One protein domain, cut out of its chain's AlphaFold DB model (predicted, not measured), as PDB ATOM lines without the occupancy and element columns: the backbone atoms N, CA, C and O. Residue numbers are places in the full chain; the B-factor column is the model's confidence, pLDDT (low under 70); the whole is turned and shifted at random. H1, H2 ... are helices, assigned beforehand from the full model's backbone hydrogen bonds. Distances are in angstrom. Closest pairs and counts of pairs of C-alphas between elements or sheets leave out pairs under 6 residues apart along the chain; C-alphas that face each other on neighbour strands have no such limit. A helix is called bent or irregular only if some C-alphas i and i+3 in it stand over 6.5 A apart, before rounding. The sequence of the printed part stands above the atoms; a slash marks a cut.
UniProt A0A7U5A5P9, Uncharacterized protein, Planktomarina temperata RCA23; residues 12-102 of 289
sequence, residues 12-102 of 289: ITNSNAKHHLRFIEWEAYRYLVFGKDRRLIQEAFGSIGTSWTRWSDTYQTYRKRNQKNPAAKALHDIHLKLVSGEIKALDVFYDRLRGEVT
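AT A GLANCE: This is residues 12 to 102 of the 289 residues of an uncharacterized protein of Planktomarina temperata RCA23 (UniProt A0A7U5A5P9). H1 is the core helix; H4 and H5 lie beside it in a bundle of three roughly aligned helices, while H3 crosses H1 steeply and short H2 lies farthest from the middle. The 91 printed residues include five named helices, H1 to H5 in chain order, and no named strand: all helix. The whole is compact, radius of gyration of the C-alphas 12.6 A, spanning 36 by 26 by 20 A.

IN THESE COORDINATES: Find C-alpha 19 at (-36.209, 27.357, -36.658); H1 runs from there to residue 32, 19.8 A. Next come H2, residues 38 to 44, 10.0 A; H3, 51 to 65, 21.1 A; H4, 70 to 83, 19.8 A; and H5, 90 to 102, 15.9 A, ending at (-44.666, 30.633, -46.488). H5 is only just irregular: C-alphas 99 and 102 are 6.8 A apart.

HOW THE PARTS SIT: H1 touches H3 at a steep tilt of 65 degrees; look at their closest C-alphas, His 20 and Tyr 59, 4.3 A. H1 touches H4, closest C-alphas Ile 24 and His 79, 6.7 A. H4 and H5 form a hairpin, closest C-alphas Ala 71 and Val 101, 4.9 A. Every O i to N i+4 pair is within hydrogen-bond range in H1 to H4, and 8 of 9 in H5.

THE WHOLE: The printed part has no cut, no long link and no printed residue under 70.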
ATOM      1  N   ILE A  12     -37.480  20.074 -41.071       90.31
ATOM      2  CA  ILE A  12     -36.792  19.413 -39.950       90.31
ATOM      3  C   ILE A  12     -35.339  19.101 -40.314       90.31
ATOM      4  O   ILE A  12     -34.452  19.348 -39.497       90.31
ATOM      5  N   THR A  13     -35.068  18.632 -41.535       88.06
ATOM      6  CA  THR A  13     -33.716  18.261 -41.991       88.06
ATOM      7  C   THR A  13     -33.003  19.375 -42.760       88.06
ATOM      8  O   THR A  13     -31.786  19.327 -42.923       88.06
ATOM      9  N   ASN A  14     -33.715  20.422 -43.175       88.94
ATOM     10  CA  ASN A  14     -33.133  21.559 -43.877       88.94
ATOM     11  C   ASN A  14     -32.440  22.532 -42.903       88.94
ATOM     12  O   ASN A  14     -33.090  23.279 -42.165       88.94
ATOM     13  N   SER A  15     -31.105  22.572 -42.928       84.81
ATOM     14  CA  SER A  15     -30.291  23.470 -42.094       84.81
ATOM     15  C   SER A  15     -30.555  24.959 -42.353       84.81
ATOM     16  O   SER A  15     -30.439  25.762 -41.428       84.81
ATOM     17  N   ASN A  16     -30.985  25.319 -43.565       88.38
ATOM     18  CA  ASN A  16     -31.315  26.691 -43.955       88.38
ATOM     19  C   ASN A  16     -32.755  27.092 -43.587       88.38
ATOM     20  O   ASN A  16     -33.136  28.258 -43.723       88.38
ATOM     21  N   ALA A  17     -33.584  26.150 -43.127       89.56
ATOM     22  CA  ALA A  17     -34.948  26.451 -42.727       89.56
ATOM     23  C   ALA A  17     -34.986  27.245 -41.414       89.56
ATOM     24  O   ALA A  17     -34.269  26.977 -40.448       89.56
ATOM     25  N   LYS A  18     -35.900  28.217 -41.343       93.06
ATOM     26  CA  LYS A  18     -36.106  29.011 -40.127       93.06
ATOM     27  C   LYS A  18     -36.555  28.104 -38.984       93.06
ATOM     28  O   LYS A  18     -37.529  27.371 -39.134       93.06
ATOM     29  N   HIS A  19     -35.929  28.222 -37.813       94.19
ATOM     30  CA  HIS A  19     -36.209  27.357 -36.658       94.19
ATOM     31  C   HIS A  19     -37.692  27.277 -36.260       94.19
ATOM     32  O   HIS A  19     -38.157  26.211 -35.885       94.19
ATOM     33  N   HIS A  20     -38.464  28.362 -36.385       92.88
ATOM     34  CA  HIS A  20     -39.900  28.326 -36.080       92.88
ATOM     35  C   HIS A  20     -40.715  27.470 -37.065       92.88
ATOM     36  O   HIS A  20     -41.743  26.935 -36.673       92.88
ATOM     37  N   LEU A  21     -40.270  27.324 -38.320       94.19
ATOM     38  CA  LEU A  21     -40.881  26.400 -39.283       94.19
ATOM     39  C   LEU A  21     -40.462  24.958 -38.986       94.19
ATOM     40  O   LEU A  21     -41.313  24.076 -38.980       94.19
ATOM     41  N   ARG A  22     -39.180  24.742 -38.650       94.81
ATOM     42  CA  ARG A  22     -38.657  23.424 -38.238       94.81
ATOM     43  C   ARG A  22     -39.396  22.887 -37.014       94.81
ATOM     44  O   ARG A  22     -39.784  21.731 -36.998       94.81
ATOM     45  N   PHE A  23     -39.648  23.744 -36.021       95.12
ATOM     46  CA  PHE A  23     -40.431  23.390 -34.836       95.12
ATOM     47  C   PHE A  23     -41.867  22.972 -35.172       95.12
ATOM     48  O   PHE A  23     -42.375  21.996 -34.635       95.12
ATOM     49  N   ILE A  24     -42.536  23.718 -36.049       95.25
ATOM     50  CA  ILE A  24     -43.943  23.466 -36.367       95.25
ATOM     51  C   ILE A  24     -44.101  22.200 -37.207       95.25
ATOM     52  O   ILE A  24     -45.026  21.431 -36.970       95.25
ATOM     53  N   GLU A  25     -43.176  21.943 -38.133       95.06
ATOM     54  CA  GLU A  25     -43.133  20.680 -38.872       95.06
ATOM     55  C   GLU A  25     -42.779  19.497 -37.957       95.06
ATOM     56  O   GLU A  25     -43.414  18.450 -38.043       95.06
ATOM     57  N   TRP A  26     -41.850  19.678 -37.011       94.44
ATOM     58  CA  TRP A  26     -41.551  18.685 -35.974       94.44
ATOM     59  C   TRP A  26     -42.799  18.287 -35.180       94.44
ATOM     60  O   TRP A  26     -43.101  17.104 -35.028       94.44
ATOM     61  N   GLU A  27     -43.564  19.273 -34.710       95.06
ATOM     62  CA  GLU A  27     -44.828  19.018 -34.020       95.06
ATOM     63  C   GLU A  27     -45.845  18.333 -34.943       95.06
ATOM     64  O   GLU A  27     -46.541  17.425 -34.496       95.06
ATOM     65  N   ALA A  28     -45.914  18.698 -36.227       95.81
ATOM     66  CA  ALA A  28     -46.820  18.052 -37.179       95.81
ATOM     67  C   ALA A  28     -46.530  16.554 -37.316       95.81
ATOM     68  O   ALA A  28     -47.440  15.742 -37.166       95.81
ATOM     69  N   TYR A  29     -45.266  16.169 -37.495       94.81
ATOM     70  CA  TYR A  29     -44.876  14.758 -37.507       94.81
ATOM     71  C   TYR A  29     -45.193  14.072 -36.179       94.81
ATOM     72  O   TYR A  29     -45.724  12.961 -36.169       94.81
ATOM     73  N   ARG A  30     -44.936  14.744 -35.052       94.19
ATOM     74  CA  ARG A  30     -45.200  14.175 -33.729       94.19
ATOM     75  C   ARG A  30     -46.678  13.835 -33.569       94.19
ATOM     76  O   ARG A  30     -46.994  12.726 -33.161       94.19
ATOM     77  N   TYR A  31     -47.578  14.755 -33.910       94.56
ATOM     78  CA  TYR A  31     -49.022  14.563 -33.747       94.56
ATOM     79  C   TYR A  31     -49.643  13.648 -34.806       94.56
ATOM     80  O   TYR A  31     -50.531  12.872 -34.465       94.56
ATOM     81  N   LEU A  32     -49.199  13.735 -36.063       94.38
ATOM     82  CA  LEU A  32     -49.876  13.097 -37.197       94.38
ATOM     83  C   LEU A  32     -49.274  11.750 -37.599       94.38
ATOM     84  O   LEU A  32     -49.990  10.908 -38.127       94.38
ATOM     85  N   VAL A  33     -47.974  11.545 -37.368       93.88
ATOM     86  CA  VAL A  33     -47.255  10.330 -37.790       93.88
ATOM     87  C   VAL A  33     -46.913   9.448 -36.597       93.88
ATOM     88  O   VAL A  33     -47.074   8.235 -36.663       93.88
ATOM     89  N   PHE A  34     -46.475  10.052 -35.492       93.00
ATOM     90  CA  PHE A  34     -45.953   9.321 -34.332       93.00
ATOM     91  C   PHE A  34     -46.918   9.267 -33.142       93.00
ATOM     92  O   PHE A  34     -46.497   8.998 -32.022       93.00
ATOM     93  N   GLY A  35     -48.210   9.547 -33.339       89.38
ATOM     94  CA  GLY A  35     -49.220   9.376 -32.285       89.38
ATOM     95  C   GLY A  35     -48.964  10.205 -31.019       89.38
ATOM     96  O   GLY A  35     -49.325   9.791 -29.923       89.38
ATOM     97  N   LYS A  36     -48.339  11.378 -31.167       91.00
ATOM     98  CA  LYS A  36     -47.867  12.287 -30.103       91.00
ATOM     99  C   LYS A  36     -46.646  11.791 -29.320       91.00
ATOM    100  O   LYS A  36     -46.149  12.538 -28.466       91.00
ATOM    101  N   ASP A  37     -46.125  10.606 -29.632       89.19
ATOM    102  CA  ASP A  37     -44.974  10.017 -28.957       89.19
ATOM    103  C   ASP A  37     -43.688  10.772 -29.316       89.19
ATOM    104  O   ASP A  37     -43.271  10.878 -30.473       89.19
ATOM    105  N   ARG A  38     -43.057  11.334 -28.284       86.69
ATOM    106  CA  ARG A  38     -41.828  12.109 -28.422       86.69
ATOM    107  C   ARG A  38     -40.602  11.225 -28.649       86.69
ATOM    108  O   ARG A  38     -39.674  11.671 -29.314       86.69
ATOM    109  N   ARG A  39     -40.583  10.013 -28.095       88.38
ATOM    110  CA  ARG A  39     -39.468   9.077 -28.236       88.38
ATOM    111  C   ARG A  39     -39.385   8.582 -29.674       88.38
ATOM    112  O   ARG A  39     -38.324   8.676 -30.278       88.38
ATOM    113  N   LEU A  40     -40.517   8.180 -30.254       90.31
ATOM    114  CA  LEU A  40     -40.561   7.649 -31.621       90.31
ATOM    115  C   LEU A  40     -40.101   8.667 -32.671       90.31
ATOM    116  O   LEU A  40     -39.335   8.329 -33.569       90.31
ATOM    117  N   ILE A  41     -40.511   9.933 -32.545       90.69
ATOM    118  CA  ILE A  41     -40.036  10.974 -33.465       90.69
ATOM    119  C   ILE A  41     -38.546  11.298 -33.256       90.69
ATOM    120  O   ILE A  41     -37.838  11.578 -34.220       90.69
ATOM    121  N   GLN A  42     -38.044  11.243 -32.017       88.50
ATOM    122  CA  GLN A  42     -36.615  11.428 -31.737       88.50
ATOM    123  C   GLN A  42     -35.769  10.303 -32.324       88.50
ATOM    124  O   GLN A  42     -34.723  10.586 -32.895       88.50
ATOM    125  N   GLU A  43     -36.235   9.060 -32.238       89.38
ATOM    126  CA  GLU A  43     -35.597   7.915 -32.890       89.38
ATOM    127  C   GLU A  43     -35.609   8.083 -34.417       89.38
ATOM    128  O   GLU A  43     -34.567   7.961 -35.063       89.38
ATOM    129  N   ALA A  44     -36.754   8.465 -34.997       88.44
ATOM    130  CA  ALA A  44     -36.902   8.651 -36.442       88.44
ATOM    131  C   ALA A  44     -36.030   9.782 -37.018       88.44
ATOM    132  O   ALA A  44     -35.574   9.702 -38.157       88.44
ATOM    133  N   PHE A  45     -35.781  10.834 -36.239       87.56
ATOM    134  CA  PHE A  45     -34.966  11.983 -36.637       87.56
ATOM    135  C   PHE A  45     -33.722  12.138 -35.752       87.56
ATOM    136  O   PHE A  45     -33.320  13.258 -35.445       87.56
ATOM    137  N   GLY A  46     -33.078  11.039 -35.348       82.12
ATOM    138  CA  GLY A  46     -31.967  11.065 -34.382       82.12
ATOM    139  C   GLY A  46     -30.813  12.014 -34.738       82.12
ATOM    140  O   GLY A  46     -30.179  12.581 -33.848       82.12
ATOM    141  N   SER A  47     -30.598  12.286 -36.030       82.88
ATOM    142  CA  SER A  47     -29.577  13.221 -36.526       82.88
ATOM    143  C   SER A  47     -29.754  14.668 -36.054       82.88
ATOM    144  O   SER A  47     -28.788  15.429 -36.053       82.88
ATOM    145  N   ILE A  48     -30.956  15.074 -35.630       82.88
ATOM    146  CA  ILE A  48     -31.193  16.434 -35.126       82.88
ATOM    147  C   ILE A  48     -30.864  16.575 -33.631       82.88
ATOM    148  O   ILE A  48     -30.812  17.701 -33.121       82.88
ATOM    149  N   GLY A  49     -30.684  15.456 -32.918       82.00
ATOM    150  CA  GLY A  49     -30.446  15.409 -31.478       82.00
ATOM    151  C   GLY A  49     -31.473  16.218 -30.677       82.00
ATOM    152  O   GLY A  49     -32.688  16.073 -30.827       82.00
ATOM    153  N   THR A  50     -30.986  17.126 -29.832       82.25
ATOM    154  CA  THR A  50     -31.818  17.995 -28.984       82.25
ATOM    155  C   THR A  50     -32.202  19.319 -29.647       82.25
ATOM    156  O   THR A  50     -32.831  20.154 -29.006       82.25
ATOM    157  N   SER A  51     -31.900  19.529 -30.935       86.81
ATOM    158  CA  SER A  51     -32.136  20.808 -31.634       86.81
ATOM    159  C   SER A  51     -33.589  21.300 -31.577       86.81
ATOM    160  O   SER A  51     -33.835  22.508 -31.635       86.81
ATOM    161  N   TRP A  52     -34.557  20.392 -31.420       86.19
ATOM    162  CA  TRP A  52     -35.974  20.730 -31.297       86.19
ATOM    163  C   TRP A  52     -36.276  21.629 -30.082       86.19
ATOM    164  O   TRP A  52     -37.201  22.443 -30.165       86.19
ATOM    165  N   THR A  53     -35.507  21.546 -28.984       88.44
ATOM    166  CA  THR A  53     -35.690  22.412 -27.796       88.44
ATOM    167  C   THR A  53     -35.435  23.866 -28.173       88.44
ATOM    168  O   THR A  53     -36.295  24.728 -28.009       88.44
ATOM    169  N   ARG A  54     -34.298  24.116 -28.828       91.50
ATOM    170  CA  ARG A  54     -33.919  25.429 -29.351       91.50
ATOM    171  C   ARG A  54     -34.933  25.949 -30.368       91.50
ATOM    172  O   ARG A  54     -35.202  27.153 -30.418       91.50
ATOM    173  N   TRP A  55     -35.489  25.076 -31.209       94.38
ATOM    174  CA  TRP A  55     -36.515  25.484 -32.169       94.38
ATOM    175  C   TRP A  55     -37.813  25.905 -31.478       94.38
ATOM    176  O   TRP A  55     -38.390  26.915 -31.885       94.38
ATOM    177  N   SER A  56     -38.219  25.210 -30.410       92.69
ATOM    178  CA  SER A  56     -39.350  25.595 -29.557       92.69
ATOM    179  C   SER A  56     -39.153  26.996 -28.972       92.69
ATOM    180  O   SER A  56     -40.005  27.869 -29.147       92.69
ATOM    181  N   ASP A  57     -37.994  27.271 -28.372       93.00
ATOM    182  CA  ASP A  57     -37.695  28.592 -27.794       93.00
ATOM    183  C   ASP A  57     -37.678  29.693 -28.860       93.00
ATOM    184  O   ASP A  57     -38.209  30.798 -28.672       93.00
ATOM    185  N   THR A  58     -37.120  29.376 -30.031       92.69
ATOM    186  CA  THR A  58     -37.103  30.295 -31.173       92.69
ATOM    187  C   THR A  58     -38.517  30.569 -31.685       92.69
ATOM    188  O   THR A  58     -38.833  31.709 -32.024       92.69
ATOM    189  N   TYR A  59     -39.387  29.557 -31.719       94.31
ATOM    190  CA  TYR A  59     -40.795  29.703 -32.077       94.31
ATOM    191  C   TYR A  59     -41.540  30.607 -31.089       94.31
ATOM    192  O   TYR A  59     -42.204  31.558 -31.512       94.31
ATOM    193  N   GLN A  60     -41.376  30.385 -29.781       93.00
ATOM    194  CA  GLN A  60     -42.004  31.222 -28.754       93.00
ATOM    195  C   GLN A  60     -41.539  32.678 -28.856       93.00
ATOM    196  O   GLN A  60     -42.352  33.607 -28.806       93.00
ATOM    197  N   THR A  61     -40.241  32.889 -29.077       93.88
ATOM    198  CA  THR A  61     -39.660  34.221 -29.291       93.88
ATOM    199  C   THR A  61     -40.202  34.872 -30.562       93.88
ATOM    200  O   THR A  61     -40.606  36.037 -30.542       93.88
ATOM    201  N   TYR A  62     -40.265  34.124 -31.667       92.50
ATOM    202  CA  TYR A  62     -40.820  34.590 -32.936       92.50
ATOM    203  C   TYR A  62     -42.273  35.046 -32.772       92.50
ATOM    204  O   TYR A  62     -42.601  36.160 -33.183       92.50
ATOM    205  N   ARG A  63     -43.111  34.242 -32.101       92.00
ATOM    206  CA  ARG A  63     -44.515  34.564 -31.805       92.00
ATOM    207  C   ARG A  63     -44.642  35.852 -30.993       92.00
ATOM    208  O   ARG A  63     -45.417  36.729 -31.365       92.00
ATOM    209  N   LYS A  64     -43.858  35.991 -29.916       92.31
ATOM    210  CA  LYS A  64     -43.874  37.182 -29.048       92.31
ATOM    211  C   LYS A  64     -43.445  38.451 -29.790       92.31
ATOM    212  O   LYS A  64     -44.089  39.480 -29.642       92.31
ATOM    213  N   ARG A  65     -42.404  38.379 -30.624       92.56
ATOM    214  CA  ARG A  65     -41.902  39.540 -31.386       92.56
ATOM    215  C   ARG A  65     -42.794  39.930 -32.566       92.56
ATOM    216  O   ARG A  65     -42.777  41.077 -32.991       92.56
ATOM    217  N   ASN A  66     -43.576  38.993 -33.102       91.88
ATOM    218  CA  ASN A  66     -44.351  39.177 -34.331       91.88
ATOM    219  C   ASN A  66     -45.871  39.128 -34.099       91.88
ATOM    220  O   ASN A  66     -46.611  38.758 -35.005       91.88
ATOM    221  N   GLN A  67     -46.363  39.530 -32.924       87.25
ATOM    222  CA  GLN A  67     -47.791  39.428 -32.569       87.25
ATOM    223  C   GLN A  67     -48.739  40.098 -33.574       87.25
ATOM    224  O   GLN A  67     -49.845  39.615 -33.791       87.25
ATOM    225  N   LYS A  68     -48.322  41.200 -34.212       88.56
ATOM    226  CA  LYS A  68     -49.122  41.904 -35.233       88.56
ATOM    227  C   LYS A  68     -48.934  41.345 -36.651       88.56
ATOM    228  O   LYS A  68     -49.703  41.688 -37.543       88.56
ATOM    229  N   ASN A  69     -47.945  40.479 -36.876       89.25
ATOM    230  CA  ASN A  69     -47.672  39.892 -38.185       89.25
ATOM    231  C   ASN A  69     -48.681  38.768 -38.480       89.25
ATOM    232  O   ASN A  69     -48.689  37.758 -37.768       89.25
ATOM    233  N   PRO A  70     -49.491  38.866 -39.547       88.56
ATOM    234  CA  PRO A  70     -50.492  37.842 -39.823       88.56
ATOM    235  C   PRO A  70     -49.897  36.461 -40.132       88.56
ATOM    236  O   PRO A  70     -50.546  35.467 -39.846       88.56
ATOM    237  N   ALA A  71     -48.671  36.375 -40.668       89.81
ATOM    238  CA  ALA A  71     -48.021  35.082 -40.908       89.81
ATOM    239  C   ALA A  71     -47.627  34.388 -39.593       89.81
ATOM    240  O   ALA A  71     -47.740  33.174 -39.481       89.81
ATOM    241  N   ALA A  72     -47.220  35.158 -38.577       92.12
ATOM    242  CA  ALA A  72     -46.928  34.616 -37.253       92.12
ATOM    243  C   ALA A  72     -48.208  34.188 -36.520       92.12
ATOM    244  O   ALA A  72     -48.213  33.142 -35.872       92.12
ATOM    245  N   LYS A  73     -49.304  34.951 -36.670       93.69
ATOM    246  CA  LYS A  73     -50.631  34.551 -36.175       93.69
ATOM    247  C   LYS A  73     -51.113  33.260 -36.837       93.69
ATOM    248  O   LYS A  73     -51.504  32.343 -36.128       93.69
ATOM    249  N   ALA A  74     -51.027  33.169 -38.164       92.94
ATOM    250  CA  ALA A  74     -51.422  31.979 -38.914       92.94
ATOM    251  C   ALA A  74     -50.579  30.751 -38.545       92.94
ATOM    252  O   ALA A  74     -51.122  29.681 -38.300       92.94
ATOM    253  N   LEU A  75     -49.256  30.906 -38.407       94.88
ATOM    254  CA  LEU A  75     -48.385  29.818 -37.956       94.88
ATOM    255  C   LEU A  75     -48.783  29.305 -36.561       94.88
ATOM    256  O   LEU A  75     -48.698  28.109 -36.291       94.88
ATOM    257  N   HIS A  76     -49.217  30.200 -35.669       95.25
ATOM    258  CA  HIS A  76     -49.709  29.810 -34.351       95.25
ATOM    259  C   HIS A  76     -51.097  29.157 -34.403       95.25
ATOM    260  O   HIS A  76     -51.293  28.151 -33.734       95.25
ATOM    261  N   ASP A  77     -52.019  29.659 -35.228       95.25
ATOM    262  CA  ASP A  77     -53.324  29.021 -35.464       95.25
ATOM    263  C   ASP A  77     -53.170  27.591 -36.001       95.25
ATOM    264  O   ASP A  77     -53.805  26.670 -35.494       95.25
ATOM    265  N   ILE A  78     -52.265  27.374 -36.963       95.50
ATOM    266  CA  ILE A  78     -51.938  26.034 -37.473       95.50
ATOM    267  C   ILE A  78     -51.456  25.125 -36.336       95.50
ATOM    268  O   ILE A  78     -51.910  23.989 -36.240       95.50
ATOM    269  N   HIS A  79     -50.583  25.618 -35.452       95.12
ATOM    270  CA  HIS A  79     -50.124  24.845 -34.295       95.12
ATOM    271  C   HIS A  79     -51.267  24.472 -33.346       95.12
ATOM    272  O   HIS A  79     -51.360  23.323 -32.935       95.12
ATOM    273  N   LEU A  80     -52.144  25.422 -33.007       95.75
ATOM    274  CA  LEU A  80     -53.272  25.159 -32.111       95.75
ATOM    275  C   LEU A  80     -54.219  24.115 -32.704       95.75
ATOM    276  O   LEU A  80     -54.594  23.178 -32.009       95.75
ATOM    277  N   LYS A  81     -54.524  24.230 -34.000       95.44
ATOM    278  CA  LYS A  81     -55.393  23.290 -34.725       95.44
ATOM    279  C   LYS A  81     -54.779  21.910 -34.914       95.44
ATOM    280  O   LYS A  81     -55.483  20.906 -34.982       95.44
ATOM    281  N   LEU A  82     -53.457  21.845 -34.996       95.19
ATOM    282  CA  LEU A  82     -52.730  20.585 -34.963       95.19
ATOM    283  C   LEU A  82     -52.869  19.916 -33.587       95.19
ATOM    284  O   LEU A  82     -53.205  18.739 -33.504       95.19
ATOM    285  N   VAL A  83     -52.654  20.674 -32.507       92.88
ATOM    286  CA  VAL A  83     -52.733  20.162 -31.130       92.88
ATOM    287  C   VAL A  83     -54.166  19.771 -30.747       92.88
ATOM    288  O   VAL A  83     -54.352  18.759 -30.069       92.88
ATOM    289  N   SER A  84     -55.174  20.521 -31.211       92.75
ATOM    290  CA  SER A  84     -56.600  20.222 -31.003       92.75
ATOM    291  C   SER A  84     -57.105  19.033 -31.832       92.75
ATOM    292  O   SER A  84     -58.182  18.515 -31.552       92.75
ATOM    293  N   GLY A  85     -56.331  18.565 -32.821       91.19
ATOM    294  CA  GLY A  85     -56.704  17.448 -33.695       91.19
ATOM    295  C   GLY A  85     -57.623  17.826 -34.864       91.19
ATOM    296  O   GLY A  85     -58.184  16.942 -35.513       91.19
ATOM    297  N   GLU A  86     -57.782  19.119 -35.156       92.88
ATOM    298  CA  GLU A  86     -58.508  19.604 -36.339       92.88
ATOM    299  C   GLU A  86     -57.743  19.328 -37.641       92.88
ATOM    300  O   GLU A  86     -58.347  19.048 -38.676       92.88
ATOM    301  N   ILE A  87     -56.409  19.375 -37.599       93.06
ATOM    302  CA  ILE A  87     -55.558  18.925 -38.705       93.06
ATOM    303  C   ILE A  87     -55.251  17.446 -38.478       93.06
ATOM    304  O   ILE A  87     -54.666  17.099 -37.457       93.06
ATOM    305  N   LYS A  88     -55.648  16.588 -39.424       91.88
ATOM    306  CA  LYS A  88     -55.555  15.121 -39.288       91.88
ATOM    307  C   LYS A  88     -54.553  14.452 -40.225       91.88
ATOM    308  O   LYS A  88     -54.273  13.272 -40.057       91.88
ATOM    309  N   ALA A  89     -54.021  15.184 -41.198       92.19
ATOM    310  CA  ALA A  89     -53.138  14.632 -42.215       92.19
ATOM    311  C   ALA A  89     -52.040  15.634 -42.607       92.19
ATOM    312  O   ALA A  89     -52.214  16.854 -42.488       92.19
ATOM    313  N   LEU A  90     -50.873  15.107 -43.000       91.12
ATOM    314  CA  LEU A  90     -49.681  15.908 -43.304       91.12
ATOM    315  C   LEU A  90     -49.866  16.786 -44.547       91.12
ATOM    316  O   LEU A  90     -49.397  17.920 -44.562       91.12
ATOM    317  N   ASP A  91     -50.577  16.297 -45.556       87.25
ATOM    318  CA  ASP A  91     -50.943  17.054 -46.757       87.25
ATOM    319  C   ASP A  91     -51.728  18.327 -46.399       87.25
ATOM    320  O   ASP A  91     -51.332  19.430 -46.779       87.25
ATOM    321  N   VAL A  92     -52.754  18.201 -45.552       89.50
ATOM    322  CA  VAL A  92     -53.551  19.327 -45.045       89.50
ATOM    323  C   VAL A  92     -52.673  20.307 -44.264       89.50
ATOM    324  O   VAL A  92     -52.812  21.525 -44.411       89.50
ATOM    325  N   PHE A  93     -51.746  19.805 -43.443       94.31
ATOM    326  CA  PHE A  93     -50.782  20.647 -42.735       94.31
ATOM    327  C   PHE A  93     -49.910  21.461 -43.707       94.31
ATOM    328  O   PHE A  93     -49.810  22.685 -43.561       94.31
ATOM    329  N   TYR A  94     -49.303  20.812 -44.703       92.88
ATOM    330  CA  TYR A  94     -48.414  21.473 -45.659       92.88
ATOM    331  C   TYR A  94     -49.147  22.461 -46.563       92.88
ATOM    332  O   TYR A  94     -48.615  23.545 -46.821       92.88
ATOM    333  N   ASP A  95     -50.368  22.147 -46.991       88.25
ATOM    334  CA  ASP A  95     -51.197  23.055 -47.784       88.25
ATOM    335  C   ASP A  95     -51.514  24.341 -47.014       88.25
ATOM    336  O   ASP A  95     -51.342  25.449 -47.539       88.25
ATOM    337  N   ARG A  96     -51.886  24.219 -45.733       92.19
ATOM    338  CA  ARG A  96     -52.122  25.379 -44.861       92.19
ATOM    339  C   ARG A  96     -50.847  26.165 -44.594       92.19
ATOM    340  O   ARG A  96     -50.835  27.386 -44.747       92.19
ATOM    341  N   LEU A  97     -49.748  25.490 -44.253       93.38
ATOM    342  CA  LEU A  97     -48.461  26.144 -44.009       93.38
ATOM    343  C   LEU A  97     -47.995  26.930 -45.245       93.38
ATOM    344  O   LEU A  97     -47.548  28.078 -45.136       93.38
ATOM    345  N   ARG A  98     -48.153  26.338 -46.433       89.81
ATOM    346  CA  ARG A  98     -47.835  26.969 -47.714       89.81
ATOM    347  C   ARG A  98     -48.723  28.179 -47.978       89.81
ATOM    348  O   ARG A  98     -48.202  29.267 -48.226       89.81
ATOM    349  N   GLY A  99     -50.039  28.015 -47.910       86.38
ATOM    350  CA  GLY A  99     -51.002  29.060 -48.260       86.38
ATOM    351  C   GLY A  99     -51.036  30.231 -47.276       86.38
ATOM    352  O   GLY A  99     -51.153  31.390 -47.687       86.38
ATOM    353  N   GLU A 100     -50.912  29.949 -45.982       90.06
ATOM    354  CA  GLU A 100     -51.136  30.933 -44.921       90.06
ATOM    355  C   GLU A 100     -49.838  31.566 -44.403       90.06
ATOM    356  O   GLU A 100     -49.857  32.710 -43.940       90.06
ATOM    357  N   VAL A 101     -48.699  30.872 -44.515       90.44
ATOM    358  CA  VAL A 101     -47.431  31.322 -43.918       90.44
ATOM    359  C   VAL A 101     -46.357  31.577 -44.970       90.44
ATOM    360  O   VAL A 101     -45.926  32.724 -45.124       90.44
ATOM    361  N   THR A 102     -45.904  30.546 -45.689       87.31
ATOM    362  CA  THR A 102     -44.666  30.633 -46.488       87.31
ATOM    363  C   THR A 102     -44.874  31.269 -47.861       87.31
ATOM    364  O   THR A 102     -44.070  32.106 -48.263       87.31
TER     365      THR A 102